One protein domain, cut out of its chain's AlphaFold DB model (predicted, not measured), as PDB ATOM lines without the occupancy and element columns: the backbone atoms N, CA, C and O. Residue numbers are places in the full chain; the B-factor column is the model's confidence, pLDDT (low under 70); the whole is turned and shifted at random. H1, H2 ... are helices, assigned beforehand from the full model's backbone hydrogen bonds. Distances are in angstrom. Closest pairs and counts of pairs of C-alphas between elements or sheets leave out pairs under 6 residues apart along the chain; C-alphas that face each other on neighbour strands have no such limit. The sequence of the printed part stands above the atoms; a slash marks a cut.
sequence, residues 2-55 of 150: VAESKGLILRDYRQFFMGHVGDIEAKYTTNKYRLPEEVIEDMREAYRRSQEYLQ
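This is residues 2 to 55 of the 150 residues of an uncharacterized protein of Candidatus Bathyarchaeota archaeon (UniProt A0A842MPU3). The printed part makes an elongated loop that folds back on itself: one limb runs out from H1 through H2 to the small helix H3 at the far end, and the other returns along the longest helix, H4, to H5, which comes back near H1. H2 is near H4 and about perpendicular to it, while residues 24 to 32, with H3, stick out from the body. The 54 printed residues hold five named helices, H1 to H5 in that order along the chain, and no named strand; the class is all helix. The whole is only just compact, close to loose, with a radius of gyration of the C-alphas of 12.0 A, and it spans 35 by 21 by 16 A.

H1, residues 2 to 5, is close to but not clearly touching H2, residues 11 to 17; their closest C-alphas, those of Glu 4 and Arg 11, are 6.7 A apart. H3, residues 24 to 27, is apart from H2. H3 is also apart from H4, residues 37 to 49. H2 and H4 are close but not clearly touching, with the closest C-alphas, those of Tyr 13 and Met 43, 6.4 A apart. Their lines stand about perpendicular, at 84 degrees. H4 and H5, residues 51 to 54, meet only through their link. H5 is close to but not clearly touching H1; their closest C-alphas, those of Ala 3 and Tyr 53, are 6.4 A apart. H1 and H4 are apart, and so are H2 and H5. In H2 and H4 every pair of O i and N i+4 is within hydrogen-bond range; H1, H3 and H5 are too short for such a pair, and their single O i to N i+3 pair is within range in H3 and H5 but not in H1.

H1 begins at C-alpha 2, at (-44.790, 34.524, -15.158), and has 4 residues. H2 has 7 residues and is 10.0 A long from first to last C-alpha. H3 has 4 residues, with C-alpha 24 at (-25.069, 40.289, 0.479). H4 has 13 residues and is 18.5 A long. H5 has 4 residues and ends at C-alpha 54, at (-43.754, 25.215, -13.629).

The two C-alphas farthest apart, those of Tyr 28 and Glu 52, are 35.4 A apart, while the first and last printed C-alphas, those of Val 2 and Gln 55, are 12.6 A apart. The outline is elongated. The printed part has no cut. The links H1 to H2 and H4 to H5 are tight, those from H2 to H3 and from H3 to H4 are short, and no link is long. The mean pLDDT of the printed part is 75.4, and residues 21 to 34 are under 70.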
ATOM      1  N   VAL A   2     -43.310  34.641 -15.108       75.00
ATOM      2  CA  VAL A   2     -44.790  34.524 -15.158       75.00
ATOM      3  C   VAL A   2     -45.459  34.264 -13.792       75.00
ATOM      4  O   VAL A   2     -46.396  34.971 -13.434       75.00
ATOM      5  N   ALA A   3     -44.962  33.317 -12.987       74.12
ATOM      6  CA  ALA A   3     -45.527  33.043 -11.654       74.12
ATOM      7  C   ALA A   3     -45.279  34.184 -10.641       74.12
ATOM      8  O   ALA A   3     -46.136  34.493  -9.817       74.12
ATOM      9  N   GLU A   4     -44.130  34.857 -10.750       76.50
ATOM     10  CA  GLU A   4     -43.758  36.019  -9.929       76.50
ATOM     11  C   GLU A   4     -44.630  37.239 -10.267       76.50
ATOM     12  O   GLU A   4     -45.172  37.877  -9.372       76.50
ATOM     13  N   SER A   5     -44.880  37.507 -11.557       74.81
ATOM     14  CA  SER A   5     -45.772  38.594 -11.989       74.81
ATOM     15  C   SER A   5     -47.229  38.394 -11.574       74.81
ATOM     16  O   SER A   5     -47.974  39.363 -11.477       74.81
ATOM     17  N   LYS A   6     -47.641  37.145 -11.326       77.75
ATOM     18  CA  LYS A   6     -48.973  36.807 -10.807       77.75
ATOM     19  C   LYS A   6     -49.041  36.813  -9.275       77.75
ATOM     20  O   LYS A   6     -50.087  36.497  -8.723       77.75
ATOM     21  N   GLY A   7     -47.946  37.154  -8.588       80.19
ATOM     22  CA  GLY A   7     -47.882  37.202  -7.126       80.19
ATOM     23  C   GLY A   7     -47.909  35.830  -6.446       80.19
ATOM     24  O   GLY A   7     -48.155  35.756  -5.248       80.19
ATOM     25  N   LEU A   8     -47.674  34.741  -7.188       80.50
ATOM     26  CA  LEU A   8     -47.753  33.375  -6.655       80.50
ATOM     27  C   LEU A   8     -46.443  32.920  -5.994       80.50
ATOM     28  O   LEU A   8     -46.467  32.078  -5.099       80.50
ATOM     29  N   ILE A   9     -45.305  33.476  -6.426       83.38
ATOM     30  CA  ILE A   9     -43.973  33.231  -5.857       83.38
ATOM     31  C   ILE A   9     -43.260  34.567  -5.645       83.38
ATOM     32  O   ILE A   9     -43.153  35.372  -6.571       83.38
ATOM     33  N   LEU A  10     -42.716  34.766  -4.443       83.25
ATOM     34  CA  LEU A  10     -41.807  35.867  -4.123       83.25
ATOM     35  C   LEU A  10     -40.469  35.711  -4.863       83.25
ATOM     36  O   LEU A  10     -39.977  34.597  -5.067       83.25
ATOM     37  N   ARG A  11     -39.838  36.837  -5.218       81.31
ATOM     38  CA  ARG A  11     -38.523  36.859  -5.880       81.31
ATOM     39  C   ARG A  11     -37.481  36.040  -5.116       81.31
ATOM     40  O   ARG A  11     -36.753  35.255  -5.727       81.31
ATOM     41  N   ASP A  12     -37.454  36.198  -3.799       78.88
ATOM     42  CA  ASP A  12     -36.482  35.543  -2.926       78.88
ATOM     43  C   ASP A  12     -36.695  34.028  -2.923       78.88
ATOM     44  O   ASP A  12     -35.745  33.266  -3.073       78.88
ATOM     45  N   TYR A  13     -37.951  33.569  -2.882       83.75
ATOM     46  CA  TYR A  13     -38.281  32.140  -2.930       83.75
ATOM     47  C   TYR A  13     -37.820  31.506  -4.240       83.75
ATOM     48  O   TYR A  13     -37.229  30.430  -4.233       83.75
ATOM     49  N   ARG A  14     -37.996  32.206  -5.369       82.31
ATOM     50  CA  ARG A  14     -37.457  31.767  -6.663       82.31
ATOM     51  C   ARG A  14     -35.933  31.661  -6.637       82.31
ATOM     52  O   ARG A  14     -35.393  30.677  -7.136       82.31
ATOM     53  N   GLN A  15     -35.239  32.664  -6.097       81.44
ATOM     54  CA  GLN A  15     -33.778  32.634  -5.983       81.44
ATOM     55  C   GLN A  15     -33.320  31.436  -5.140       81.44
ATOM     56  O   GLN A  15     -32.443  30.692  -5.583       81.44
ATOM     57  N   PHE A  16     -33.977  31.183  -4.006       80.31
ATOM     58  CA  PHE A  16     -33.720  30.005  -3.177       80.31
ATOM     59  C   PHE A  16     -33.985  28.685  -3.916       80.31
ATOM     60  O   PHE A  16     -33.141  27.793  -3.873       80.31
ATOM     61  N   PHE A  17     -35.102  28.549  -4.643       81.94
ATOM     62  CA  PHE A  17     -35.399  27.340  -5.432       81.94
ATOM     63  C   PHE A  17     -34.356  27.065  -6.519       81.94
ATOM     64  O   PHE A  17     -34.095  25.912  -6.850       81.94
ATOM     65  N   MET A  18     -33.736  28.115  -7.055       81.44
ATOM     66  CA  MET A  18     -32.653  28.019  -8.036       81.44
ATOM     67  C   MET A  18     -31.279  27.751  -7.392       81.44
ATOM     68  O   MET A  18     -30.273  27.712  -8.097       81.44
ATOM     69  N   GLY A  19     -31.218  27.562  -6.068       76.75
ATOM     70  CA  GLY A  19     -29.987  27.280  -5.329       76.75
ATOM     71  C   GLY A  19     -29.151  28.516  -4.994       76.75
ATOM     72  O   GLY A  19     -27.997  28.377  -4.588       76.75
ATOM     73  N   HIS A  20     -29.696  29.727  -5.148       76.25
ATOM     74  CA  HIS A  20     -29.012  30.929  -4.681       76.25
ATOM     75  C   HIS A  20     -29.093  31.033  -3.158       76.25
ATOM     76  O   HIS A  20     -30.133  30.825  -2.543       76.25
ATOM     77  N   VAL A  21     -27.962  31.399  -2.561       64.31
ATOM     78  CA  VAL A  21     -27.751  31.462  -1.109       64.31
ATOM     79  C   VAL A  21     -28.229  32.803  -0.505       64.31
ATOM     80  O   VAL A  21     -28.187  32.995   0.707       64.31
ATOM     81  N   GLY A  22     -28.742  33.709  -1.344       63.41
ATOM     82  CA  GLY A  22     -29.194  35.055  -0.984       63.41
ATOM     83  C   GLY A  22     -28.209  36.149  -1.404       63.41
ATOM     84  O   GLY A  22     -27.069  35.869  -1.786       63.41
ATOM     85  N   ASP A  23     -28.669  37.399  -1.356       65.25
ATOM     86  CA  ASP A  23     -27.841  38.583  -1.601       65.25
ATOM     87  C   ASP A  23     -26.914  38.878  -0.406       65.25
ATOM     88  O   ASP A  23     -26.946  38.207   0.629       65.25
ATOM     89  N   ILE A  24     -26.057  39.895  -0.540       61.00
ATOM     90  CA  ILE A  24     -25.069  40.289   0.479       61.00
ATOM     91  C   ILE A  24     -25.682  40.515   1.877       61.00
ATOM     92  O   ILE A  24     -24.988  40.356   2.877       61.00
ATOM     93  N   GLU A  25     -26.982  40.802   1.962       55.19
ATOM     94  CA  GLU A  25     -27.746  40.940   3.208       55.19
ATOM     95  C   GLU A  25     -27.843  39.630   4.014       55.19
ATOM     96  O   GLU A  25     -27.793  39.662   5.244       55.19
ATOM     97  N   ALA A  26     -27.848  38.462   3.359       57.28
ATOM     98  CA  ALA A  26     -27.791  37.160   4.034       57.28
ATOM     99  C   ALA A  26     -26.466  36.949   4.792       57.28
ATOM    100  O   ALA A  26     -26.403  36.177   5.743       57.28
ATOM    101  N   LYS A  27     -25.411  37.685   4.416       52.44
ATOM    102  CA  LYS A  27     -24.108  37.683   5.099       52.44
ATOM    103  C   LYS A  27     -24.140  38.417   6.445       52.44
ATOM    104  O   LYS A  27     -23.241  38.218   7.259       52.44
ATOM    105  N   TYR A  28     -25.157  39.250   6.669       49.66
ATOM    106  CA  TYR A  28     -25.331  40.055   7.881       49.66
ATOM    107  C   TYR A  28     -26.430  39.533   8.810       49.66
ATOM    108  O   TYR A  28     -26.517  39.981   9.952       49.66
ATOM    109  N   THR A  29     -27.242  38.567   8.371       56.91
ATOM    110  CA  THR A  29     -28.209  37.901   9.246       56.91
ATOM    111  C   THR A  29     -27.552  36.690   9.912       56.91
ATOM    112  O   THR A  29     -26.880  35.877   9.283       56.91
ATOM    113  N   THR A  30     -27.712  36.549  11.227       49.91
ATOM    114  CA  THR A  30     -27.094  35.481  12.037       49.91
ATOM    115  C   THR A  30     -27.643  34.075  11.761       49.91
ATOM    116  O   THR A  30     -27.248  33.115  12.431       49.91
ATOM    117  N   ASN A  31     -28.534  33.914  10.782       53.56
ATOM    118  CA  ASN A  31     -29.111  32.625  10.429       53.56
ATOM    119  C   ASN A  31     -28.163  31.859   9.509       53.56
ATOM    120  O   ASN A  31     -28.188  32.007   8.294       53.56
ATOM    121  N   LYS A  32     -27.339  31.015  10.143       56.34
ATOM    122  CA  LYS A  32     -26.396  30.029   9.584       56.34
ATOM    123  C   LYS A  32     -27.042  29.072   8.565       56.34
ATOM    124  O   LYS A  32     -27.154  27.876   8.829       56.34
ATOM    125  N   TYR A  33     -27.481  29.583   7.419       57.06
ATOM    126  CA  TYR A  33     -28.060  28.815   6.312       57.06
ATOM    127  C   TYR A  33     -29.258  27.929   6.697       57.06
ATOM    128  O   TYR A  33     -29.524  26.926   6.039       57.06
ATOM    129  N   ARG A  34     -29.980  28.271   7.771       64.19
ATOM    130  CA  ARG A  34     -31.199  27.570   8.190       64.19
ATOM    131  C   ARG A  34     -32.382  28.518   8.099       64.19
ATOM    132  O   ARG A  34     -32.417  29.529   8.798       64.19
ATOM    133  N   LEU A  35     -33.319  28.178   7.222       72.69
ATOM    134  CA  LEU A  35     -34.624  28.822   7.140       72.69
ATOM    135  C   LEU A  35     -35.503  28.305   8.294       72.69
ATOM    136  O   LEU A  35     -35.425  27.115   8.609       72.69
ATOM    137  N   PRO A  36     -36.309  29.166   8.941       83.44
ATOM    138  CA  PRO A  36     -37.355  28.719   9.856       83.44
ATOM    139  C   PRO A  36     -38.330  27.765   9.157       83.44
ATOM    140  O   PRO A  36     -38.634  27.957   7.981       83.44
ATOM    141  N   GLU A  37     -38.853  26.775   9.883       80.81
ATOM    142  CA  GLU A  37     -39.757  25.760   9.317       80.81
ATOM    143  C   GLU A  37     -41.028  26.384   8.715       80.81
ATOM    144  O   GLU A  37     -41.479  25.969   7.653       80.81
ATOM    145  N   GLU A  38     -41.550  27.449   9.332       82.75
ATOM    146  CA  GLU A  38     -42.705  28.202   8.820       82.75
ATOM    147  C   GLU A  38     -42.447  28.781   7.422       82.75
ATOM    148  O   GLU A  38     -43.299  28.699   6.543       82.75
ATOM    149  N   VAL A  39     -41.242  29.313   7.193       82.81
ATOM    150  CA  VAL A  39     -40.846  29.862   5.888       82.81
ATOM    151  C   VAL A  39     -40.687  28.739   4.868       82.81
ATOM    152  O   VAL A  39     -41.049  28.905   3.708       82.81
ATOM    153  N   ILE A  40     -40.173  27.579   5.286       83.56
ATOM    154  CA  ILE A  40     -40.064  26.403   4.413       83.56
ATOM    155  C   ILE A  40     -41.456  25.933   3.976       83.56
ATOM    156  O   ILE A  40     -41.635  25.611   2.800       83.56
ATOM    157  N   GLU A  41     -42.432  25.903   4.882       87.19
ATOM    158  CA  GLU A  41     -43.796  25.500   4.535       87.19
ATOM    159  C   GLU A  41     -44.478  26.524   3.623       87.19
ATOM    160  O   GLU A  41     -45.041  26.134   2.600       87.19
ATOM    161  N   ASP A  42     -44.325  27.826   3.883       86.69
ATOM    162  CA  ASP A  42     -44.847  28.868   2.984       86.69
ATOM    163  C   ASP A  42     -44.204  28.789   1.585       86.69
ATOM    164  O   ASP A  42     -44.874  28.887   0.554       86.69
ATOM    165  N   MET A  43     -42.902  28.485   1.513       84.31
ATOM    166  CA  MET A  43     -42.217  28.210   0.247       84.31
ATOM    167  C   MET A  43     -42.796  26.978  -0.464       84.31
ATOM    168  O   MET A  43     -43.013  27.013  -1.681       84.31
ATOM    169  N   ARG A  44     -43.078  25.887   0.260       87.25
ATOM    170  CA  ARG A  44     -43.727  24.688  -0.305       87.25
ATOM    171  C   ARG A  44     -45.126  25.007  -0.826       87.25
ATOM    172  O   ARG A  44     -45.497  24.524  -1.899       87.25
ATOM    173  N   GLU A  45     -45.891  25.828  -0.117       88.38
ATOM    174  CA  GLU A  45     -47.228  26.251  -0.528       88.38
ATOM    175  C   GLU A  45     -47.191  27.177  -1.754       88.38
ATOM    176  O   GLU A  45     -47.930  26.970  -2.720       88.38
ATOM    177  N   ALA A  46     -46.283  28.156  -1.787       86.50
ATOM    178  CA  ALA A  46     -46.025  29.002  -2.956       86.50
ATOM    179  C   ALA A  46     -45.632  28.178  -4.195       86.50
ATOM    180  O   ALA A  46     -46.127  28.421  -5.302       86.50
ATOM    181  N   TYR A  47     -44.797  27.151  -4.007       86.25
ATOM    182  CA  TYR A  47     -44.444  26.209  -5.068       86.25
ATOM    183  C   TYR A  47     -45.666  25.424  -5.559       86.25
ATOM    184  O   TYR A  47     -45.879  25.321  -6.767       86.25
ATOM    185  N   ARG A  48     -46.504  24.918  -4.640       85.81
ATOM    186  CA  ARG A  48     -47.734  24.174  -4.964       85.81
ATOM    187  C   ARG A  48     -48.706  25.013  -5.795       85.81
ATOM    188  O   ARG A  48     -49.183  24.546  -6.823       85.81
ATOM    189  N   ARG A  49     -48.938  26.265  -5.394       84.44
ATOM    190  CA  ARG A  49     -49.813  27.212  -6.110       84.44
ATOM    191  C   ARG A  49     -49.305  27.556  -7.509       84.44
ATOM    192  O   ARG A  49     -50.095  27.835  -8.401       84.44
ATOM    193  N   SER A  50     -47.992  27.522  -7.712       85.81
ATOM    194  CA  SER A  50     -47.367  27.904  -8.981       85.81
ATOM    195  C   SER A  50     -47.127  26.738  -9.935       85.81
ATOM    196  O   SER A  50     -46.583  26.960 -11.018       85.81
ATOM    197  N   GLN A  51     -47.510  25.508  -9.566       83.06
ATOM    198  CA  GLN A  51     -47.240  24.322 -10.386       83.06
ATOM    199  C   GLN A  51     -47.827  24.411 -11.792       83.06
ATOM    200  O   GLN A  51     -47.180  23.940 -12.721       83.06
ATOM    201  N   GLU A  52     -48.960  25.098 -11.961       78.00
ATOM    202  CA  GLU A  52     -49.578  25.376 -13.266       78.00
ATOM    203  C   GLU A  52     -48.591  25.995 -14.276       78.00
ATOM    204  O   GLU A  52     -48.649  25.700 -15.464       78.00
ATOM    205  N   TYR A  53     -47.650  26.826 -13.811       81.81
ATOM    206  CA  TYR A  53     -46.666  27.509 -14.664       81.81
ATOM    207  C   TYR A  53     -45.301  26.820 -14.703       81.81
ATOM    208  O   TYR A  53     -44.456  27.185 -15.522       81.81
ATOM    209  N   LEU A  54     -45.043  25.897 -13.775       81.75
ATOM    210  CA  LEU A  54     -43.754  25.215 -13.629       81.75
ATOM    211  C   LEU A  54     -43.757  23.840 -14.298       81.75
ATOM    212  O   LEU A  54     -42.712  23.374 -14.748       81.75
ATOM    213  N   GLN A  55     -44.917  23.188 -14.352       80.88
ATOM    214  CA  GLN A  55     -45.089  21.889 -14.981       80.88
ATOM    215  C   GLN A  55     -45.574  22.053 -16.418       80.88
ATOM    216  O   GLN A  55     -46.359  22.935 -16.746       80.88
TER     217      GLN A  55